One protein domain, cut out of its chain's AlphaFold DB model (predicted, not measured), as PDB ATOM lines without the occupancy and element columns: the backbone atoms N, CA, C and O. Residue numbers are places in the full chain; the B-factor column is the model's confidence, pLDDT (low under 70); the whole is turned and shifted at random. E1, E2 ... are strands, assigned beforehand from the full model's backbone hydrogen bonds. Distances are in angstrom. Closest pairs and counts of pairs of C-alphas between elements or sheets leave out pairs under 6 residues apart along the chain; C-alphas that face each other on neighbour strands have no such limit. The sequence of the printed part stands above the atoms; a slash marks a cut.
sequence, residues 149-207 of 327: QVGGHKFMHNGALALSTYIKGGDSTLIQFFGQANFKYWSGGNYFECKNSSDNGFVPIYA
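AT A GLANCE: This is residues 149 to 207 of the 327 residues of the protein "Peptidase S74 domain-containing protein" of Bacillus toyonensis (UniProt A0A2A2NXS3). A single strongly twisted sheet of five strands, laid side by side hairpin after hairpin, forms a flat slab; after E5 comes a tail with no named element, residues 197 to 207, which turns and then runs away from the sheet over residues 201 to 207. The 59 printed residues have no named helix; E1 to E5 form an all-strand, antiparallel meander, each strand the neighbour of the one before. It is compact, with a radius of gyration of the C-alphas of 11.7 A and spans of 36 by 33 by 18 A.

IN THESE COORDINATES: E1, residues 153 to 157, begins at C-alpha 153 (167.462, 186.886, 193.421) and is 13.5 A long. E2, residues 160 to 167, spans 20.9 A and bends by 56 degrees at residue 163. E3, residues 173 to 177, spans 13.6 A, and E4, residues 181 to 186, 15.1 A. E5, residues 191 to 196, spans 16.3 A and ends at C-alpha 196 (156.142, 173.742, 186.638).

HOW THE PARTS SIT: Edge strand E1 pairs with E2 through N 155 and O 163, 2.8 A. E2 and E3 have N 176 and O 164 at 2.8 A, E3 and E4 N 177 and O 181 at 2.8 A, and E4 and edge strand E5 N 184 and O 193 at 2.9 A. E1 and E5 are apart.

THE WHOLE: The C-alphas farthest apart, of Asn 158 and Gly 189, are 36.7 A apart. The printed part has no cut, and the four links between strands are tight. Residues 170 to 171 have pLDDT under 70.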
ATOM      1  N   GLN A 149     174.673 183.821 197.311       83.06
ATOM      2  CA  GLN A 149     175.304 182.542 197.631       83.06
ATOM      3  C   GLN A 149     174.326 181.363 197.501       83.06
ATOM      4  O   GLN A 149     174.685 180.313 196.981       83.06
ATOM      5  N   VAL A 150     173.091 181.529 197.989       79.50
ATOM      6  CA  VAL A 150     172.041 180.498 197.995       79.50
ATOM      7  C   VAL A 150     170.690 181.165 197.743       79.50
ATOM      8  O   VAL A 150     170.435 182.244 198.271       79.50
ATOM      9  N   GLY A 151     169.817 180.519 196.966       79.19
ATOM     10  CA  GLY A 151     168.420 180.939 196.774       79.19
ATOM     11  C   GLY A 151     168.178 181.970 195.664       79.19
ATOM     12  O   GLY A 151     167.038 182.124 195.233       79.19
ATOM     13  N   GLY A 152     169.239 182.613 195.172       90.00
ATOM     14  CA  GLY A 152     169.217 183.540 194.043       90.00
ATOM     15  C   GLY A 152     168.589 184.895 194.357       90.00
ATOM     16  O   GLY A 152     168.582 185.342 195.502       90.00
ATOM     17  N   HIS A 153     168.069 185.557 193.325       92.94
ATOM     18  CA  HIS A 153     167.462 186.886 193.421       92.94
ATOM     19  C   HIS A 153     165.947 186.803 193.299       92.94
ATOM     20  O   HIS A 153     165.424 186.052 192.476       92.94
ATOM     21  N   LYS A 154     165.235 187.594 194.106       93.31
ATOM     22  CA  LYS A 154     163.773 187.713 194.064       93.31
ATOM     23  C   LYS A 154     163.380 189.161 193.824       93.31
ATOM     24  O   LYS A 154     163.804 190.054 194.551       93.31
ATOM     25  N   PHE A 155     162.518 189.365 192.841       94.50
ATOM     26  CA  PHE A 155     161.936 190.649 192.492       94.50
ATOM     27  C   PHE A 155     160.459 190.611 192.869       94.50
ATOM     28  O   PHE A 155     159.680 189.814 192.337       94.50
ATOM     29  N   MET A 156     160.092 191.451 193.834       94.19
ATOM     30  CA  MET A 156     158.760 191.474 194.432       94.19
ATOM     31  C   MET A 156     157.967 192.679 193.913       94.19
ATOM     32  O   MET A 156     158.516 193.771 193.781       94.19
ATOM     33  N   HIS A 157     156.669 192.503 193.680       93.19
ATOM     34  CA  HIS A 157     155.727 193.577 193.371       93.19
ATOM     35  C   HIS A 157     154.588 193.550 194.394       93.19
ATOM     36  O   HIS A 157     153.896 192.543 194.517       93.19
ATOM     37  N   ASN A 158     154.412 194.634 195.161       94.00
ATOM     38  CA  ASN A 158     153.399 194.742 196.225       94.00
ATOM     39  C   ASN A 158     153.399 193.553 197.211       94.00
ATOM     40  O   ASN A 158     152.351 193.056 197.608       94.00
ATOM     41  N   GLY A 159     154.587 193.061 197.583       90.12
ATOM     42  CA  GLY A 159     154.746 191.917 198.490       90.12
ATOM     43  C   GLY A 159     154.549 190.536 197.849       90.12
ATOM     44  O   GLY A 159     154.848 189.534 198.493       90.12
ATOM     45  N   ALA A 160     154.128 190.460 196.583       91.25
ATOM     46  CA  ALA A 160     154.048 189.217 195.818       91.25
ATOM     47  C   ALA A 160     155.329 188.976 195.006       91.25
ATOM     48  O   ALA A 160     155.967 189.921 194.540       91.25
ATOM     49  N   LEU A 161     155.708 187.711 194.815       90.25
ATOM     50  CA  LEU A 161     156.828 187.353 193.946       90.25
ATOM     51  C   LEU A 161     156.437 187.599 192.489       90.25
ATOM     52  O   LEU A 161     155.509 186.966 192.005       90.25
ATOM     53  N   ALA A 162     157.154 188.471 191.782       93.56
ATOM     54  CA  ALA A 162     156.965 188.655 190.345       93.56
ATOM     55  C   ALA A 162     157.907 187.734 189.558       93.56
ATOM     56  O   ALA A 162     157.466 186.919 188.746       93.56
ATOM     57  N   LEU A 163     159.203 187.833 189.856       94.19
ATOM     58  CA  LEU A 163     160.274 187.136 189.153       94.19
ATOM     59  C   LEU A 163     161.322 186.656 190.154       94.19
ATOM     60  O   LEU A 163     161.673 187.388 191.079       94.19
ATOM     61  N   SER A 164     161.878 185.473 189.950       93.12
ATOM     62  CA  SER A 164     163.096 185.047 190.636       93.12
ATOM     63  C   SER A 164     164.085 184.407 189.676       93.12
ATOM     64  O   SER A 164     163.702 183.818 188.669       93.12
ATOM     65  N   THR A 165     165.373 184.537 189.983       92.44
ATOM     66  CA  THR A 165     166.457 183.923 189.214       92.44
ATOM     67  C   THR A 165     167.376 183.170 190.157       92.44
ATOM     68  O   THR A 165     167.800 183.710 191.176       92.44
ATOM     69  N   TYR A 166     167.656 181.904 189.863       89.25
ATOM     70  CA  TYR A 166     168.558 181.077 190.666       89.25
ATOM     71  C   TYR A 166     169.112 179.908 189.847       89.25
ATOM     72  O   TYR A 166     168.675 179.646 188.727       89.25
ATOM     73  N   ILE A 167     170.099 179.210 190.406       85.69
ATOM     74  CA  ILE A 167     170.658 177.979 189.840       85.69
ATOM     75  C   ILE A 167     170.103 176.800 190.643       85.69
ATOM     76  O   ILE A 167     170.102 176.838 191.875       85.69
ATOM     77  N   LYS A 168     169.626 175.752 189.962       76.44
ATOM     78  CA  LYS A 168     169.069 174.543 190.591       76.44
ATOM     79  C   LYS A 168     169.816 173.294 190.131       76.44
ATOM     80  O   LYS A 168     169.408 172.679 189.158       76.44
ATOM     81  N   GLY A 169     170.857 172.910 190.876       71.56
ATOM     82  CA  GLY A 169     171.663 171.704 190.630       71.56
ATOM     83  C   GLY A 169     172.434 171.727 189.297       71.56
ATOM     84  O   GLY A 169     171.879 172.064 188.258       71.56
ATOM     85  N   GLY A 170     173.723 171.364 189.316       64.38
ATOM     86  CA  GLY A 170     174.520 171.133 188.095       64.38
ATOM     87  C   GLY A 170     174.397 172.216 187.011       64.38
ATOM     88  O   GLY A 170     174.124 171.894 185.857       64.38
ATOM     89  N   ASP A 171     174.524 173.489 187.396       64.19
ATOM     90  CA  ASP A 171     174.533 174.665 186.505       64.19
ATOM     91  C   ASP A 171     173.244 174.945 185.707       64.19
ATOM     92  O   ASP A 171     173.231 175.786 184.806       64.19
ATOM     93  N   SER A 172     172.118 174.314 186.060       75.75
ATOM     94  CA  SER A 172     170.827 174.644 185.442       75.75
ATOM     95  C   SER A 172     170.330 176.004 185.937       75.75
ATOM     96  O   SER A 172     169.845 176.136 187.066       75.75
ATOM     97  N   THR A 173     170.461 177.023 185.090       78.50
ATOM     98  CA  THR A 173     169.936 178.367 185.356       78.50
ATOM     99  C   THR A 173     168.441 178.390 185.086       78.50
ATOM    100  O   THR A 173     167.981 177.891 184.055       78.50
ATOM    101  N   LEU A 174     167.682 178.989 186.001       86.69
ATOM    102  CA  LEU A 174     166.247 179.140 185.832       86.69
ATOM    103  C   LEU A 174     165.757 180.536 186.203       86.69
ATOM    104  O   LEU A 174     166.278 181.206 187.100       86.69
ATOM    105  N   ILE A 175     164.707 180.926 185.493       93.50
ATOM    106  CA  ILE A 175     163.878 182.087 185.760       93.50
ATOM    107  C   ILE A 175     162.515 181.564 186.184       93.50
ATOM    108  O   ILE A 175     161.893 180.792 185.459       93.50
ATOM    109  N   GLN A 176     162.047 181.975 187.349       92.19
ATOM    110  CA  GLN A 176     160.751 181.576 187.866       92.19
ATOM    111  C   GLN A 176     159.779 182.756 187.856       92.19
ATOM    112  O   GLN A 176     160.096 183.859 188.301       92.19
ATOM    113  N   PHE A 177     158.571 182.490 187.369       93.25
ATOM    114  CA  PHE A 177     157.477 183.443 187.236       93.25
ATOM    115  C   PHE A 177     156.420 183.154 188.291       93.25
ATOM    116  O   PHE A 177     155.850 182.060 188.327       93.25
ATOM    117  N   PHE A 178     156.176 184.132 189.167       90.62
ATOM    118  CA  PHE A 178     155.147 184.074 190.213       90.62
ATOM    119  C   PHE A 178     155.214 182.842 191.141       90.62
ATOM    120  O   PHE A 178     154.237 182.479 191.790       90.62
ATOM    121  N   GLY A 179     156.358 182.151 191.198       87.00
ATOM    122  CA  GLY A 179     156.481 180.887 191.931       87.00
ATOM    123  C   GLY A 179     155.733 179.701 191.305       87.00
ATOM    124  O   GLY A 179     155.624 178.668 191.955       87.00
ATOM    125  N   GLN A 180     155.209 179.834 190.080       89.62
ATOM    126  CA  GLN A 180     154.323 178.847 189.441       89.62
ATOM    127  C   GLN A 180     154.968 178.139 188.249       89.62
ATOM    128  O   GLN A 180     154.794 176.934 188.072       89.62
ATOM    129  N   ALA A 181     155.720 178.881 187.439       92.50
ATOM    130  CA  ALA A 181     156.352 178.368 186.231       92.50
ATOM    131  C   ALA A 181     157.838 178.708 186.227       92.50
ATOM    132  O   ALA A 181     158.239 179.785 186.667       92.50
ATOM    133  N   ASN A 182     158.639 177.795 185.698       92.81
ATOM    134  CA  ASN A 182     160.075 177.937 185.549       92.81
ATOM    135  C   ASN A 182     160.415 177.898 184.056       92.81
ATOM    136  O   ASN A 182     160.017 176.976 183.347       92.81
ATOM    137  N   PHE A 183     161.187 178.870 183.589       94.06
ATOM    138  CA  PHE A 183     161.881 178.814 182.312       94.06
ATOM    139  C   PHE A 183     163.345 178.490 182.586       94.06
ATOM    140  O   PHE A 183     164.047 179.253 183.253       94.06
ATOM    141  N   LYS A 184     163.774 177.314 182.144       91.88
ATOM    142  CA  LYS A 184     165.028 176.690 182.560       91.88
ATOM    143  C   LYS A 184     165.872 176.367 181.346       91.88
ATOM    144  O   LYS A 184     165.356 175.844 180.369       91.88
ATOM    145  N   TYR A 185     167.169 176.617 181.434       91.19
ATOM    146  CA  TYR A 185     168.127 176.040 180.501       91.19
ATOM    147  C   TYR A 185     168.676 174.736 181.084       91.19
ATOM    148  O   TYR A 185     169.241 174.745 182.183       91.19
ATOM    149  N   TRP A 186     168.498 173.617 180.376       86.38
ATOM    150  CA  TRP A 186     169.024 172.324 180.805       86.38
ATOM    151  C   TRP A 186     170.308 171.986 180.046       86.38
ATOM    152  O   TRP A 186     170.292 171.650 178.861       86.38
ATOM    153  N   SER A 187     171.435 172.049 180.757       83.88
ATOM    154  CA  SER A 187     172.773 171.816 180.201       83.88
ATOM    155  C   SER A 187     172.972 170.398 179.660       83.88
ATOM    156  O   SER A 187     173.705 170.223 178.693       83.88
ATOM    157  N   GLY A 188     172.291 169.396 180.232       83.06
ATOM    158  CA  GLY A 188     172.366 168.007 179.767       83.06
ATOM    159  C   GLY A 188     171.730 167.772 178.393       83.06
ATOM    160  O   GLY A 188     172.130 166.842 177.701       83.06
ATOM    161  N   GLY A 189     170.772 168.616 178.000       80.62
ATOM    162  CA  GLY A 189     170.070 168.525 176.718       80.62
ATOM    163  C   GLY A 189     170.420 169.633 175.725       80.62
ATOM    164  O   GLY A 189     170.144 169.483 174.541       80.62
ATOM    165  N   ASN A 190     171.053 170.724 176.177       86.94
ATOM    166  CA  ASN A 190     171.362 171.905 175.363       86.94
ATOM    167  C   ASN A 190     170.100 172.595 174.788       86.94
ATOM    168  O   ASN A 190     170.069 173.013 173.631       86.94
ATOM    169  N   TYR A 191     169.044 172.722 175.602       87.62
ATOM    170  CA  TYR A 191     167.803 173.425 175.246       87.62
ATOM    171  C   TYR A 191     167.110 174.062 176.454       87.62
ATOM    172  O   TYR A 191     167.475 173.848 177.613       87.62
ATOM    173  N   PHE A 192     166.081 174.861 176.158       91.69
ATOM    174  CA  PHE A 192     165.191 175.435 177.156       91.69
ATOM    175  C   PHE A 192     163.993 174.530 177.449       91.69
ATOM    176  O   PHE A 192     163.387 173.964 176.544       91.69
ATOM    177  N   GLU A 193     163.606 174.472 178.717       91.56
ATOM    178  CA  GLU A 193     162.408 173.806 179.206       91.56
ATOM    179  C   GLU A 193     161.457 174.824 179.850       91.56
ATOM    180  O   GLU A 193     161.874 175.679 180.640       91.56
ATOM    181  N   CYS A 194     160.159 174.690 179.571       93.94
ATOM    182  CA  CYS A 194     159.101 175.330 180.353       93.94
ATOM    183  C   CYS A 194     158.563 174.312 181.358       93.94
ATOM    184  O   CYS A 194     157.926 173.329 180.981       93.94
ATOM    185  N   LYS A 195     158.848 174.525 182.642       91.62
ATOM    186  CA  LYS A 195     158.573 173.581 183.727       91.62
ATOM    187  C   LYS A 195     157.598 174.173 184.735       91.62
ATOM    188  O   LYS A 195     157.490 175.390 184.875       91.62
ATOM    189  N   ASN A 196     156.909 173.314 185.473       90.62
ATOM    190  CA  ASN A 196     156.142 173.742 186.638       90.62
ATOM    191  C   ASN A 196     157.078 174.163 187.787       90.62
ATOM    192  O   ASN A 196     158.292 173.947 187.726       90.62
ATOM    193  N   SER A 197     156.519 174.749 188.845       87.75
ATOM    194  CA  SER A 197     157.264 175.252 190.009       87.75
ATOM    195  C   SER A 197     158.173 174.199 190.655       87.75
ATOM    196  O   SER A 197     159.313 174.508 191.016       87.75
ATOM    197  N   SER A 198     157.711 172.949 190.718       87.50
ATOM    198  CA  SER A 198     158.437 171.805 191.281       87.50
ATOM    199  C   SER A 198     159.538 171.245 190.368       87.50
ATOM    200  O   SER A 198     160.376 170.476 190.841       87.50
ATOM    201  N   ASP A 199     159.605 171.661 189.097       87.12
ATOM    202  CA  ASP A 199     160.505 171.124 188.057       87.12
ATOM    203  C   ASP A 199     160.310 169.620 187.780       87.12
ATOM    204  O   ASP A 199     161.215 168.941 187.301       87.12
ATOM    205  N   ASN A 200     159.134 169.073 188.090       87.31
ATOM    206  CA  ASN A 200     158.804 167.662 187.853       87.31
ATOM    207  C   ASN A 200     157.832 167.465 186.677       87.31
ATOM    208  O   ASN A 200     157.629 166.337 186.239       87.31
ATOM    209  N   GLY A 201     157.289 168.554 186.130       87.88
ATOM    210  CA  GLY A 201     156.366 168.549 184.998       87.88
ATOM    211  C   GLY A 201     156.654 169.690 184.029       87.88
ATOM    212  O   GLY A 201     157.342 170.654 184.377       87.88
ATOM    213  N   PHE A 202     156.161 169.564 182.801       89.69
ATOM    214  CA  PHE A 202     156.232 170.617 181.786       89.69
ATOM    215  C   PHE A 202     154.975 171.488 181.837       89.69
ATOM    216  O   PHE A 202     153.897 170.999 182.172       89.69
ATOM    217  N   VAL A 203     155.117 172.770 181.500       91.31
ATOM    218  CA  VAL A 203     153.985 173.697 181.342       91.31
ATOM    219  C   VAL A 203     153.853 174.124 179.879       91.31
ATOM    220  O   VAL A 203     154.872 174.319 179.211       91.31
ATOM    221  N   PRO A 204     152.620 174.263 179.360       91.44
ATOM    222  CA  PRO A 204     152.387 174.637 177.971       91.44
ATOM    223  C   PRO A 204     152.774 176.093 177.691       91.44
ATOM    224  O   PRO A 204     152.686 176.960 178.563       91.44
ATOM    225  N   ILE A 205     153.124 176.373 176.434       93.12
ATOM    226  CA  ILE A 205     153.302 177.731 175.914       93.12
ATOM    227  C   ILE A 205     152.125 178.051 174.991       93.12
ATOM    228  O   ILE A 205     151.927 177.385 173.977       93.12
ATOM    229  N   TYR A 206     151.375 179.100 175.321       94.69
ATOM    230  CA  TYR A 206     150.341 179.657 174.450       94.69
ATOM    231  C   TYR A 206     150.948 180.812 173.661       94.69
ATOM    232  O   TYR A 206     151.235 181.871 174.218       94.69
ATOM    233  N   ALA A 207     151.171 180.598 172.367       93.81
ATOM    234  CA  ALA A 207     151.757 181.582 171.467       93.81
ATOM    235  C   ALA A 207     150.878 181.760 170.229       93.81
ATOM    236  O   ALA A 207     150.188 180.837 169.804       93.81
TER     237      ALA A 207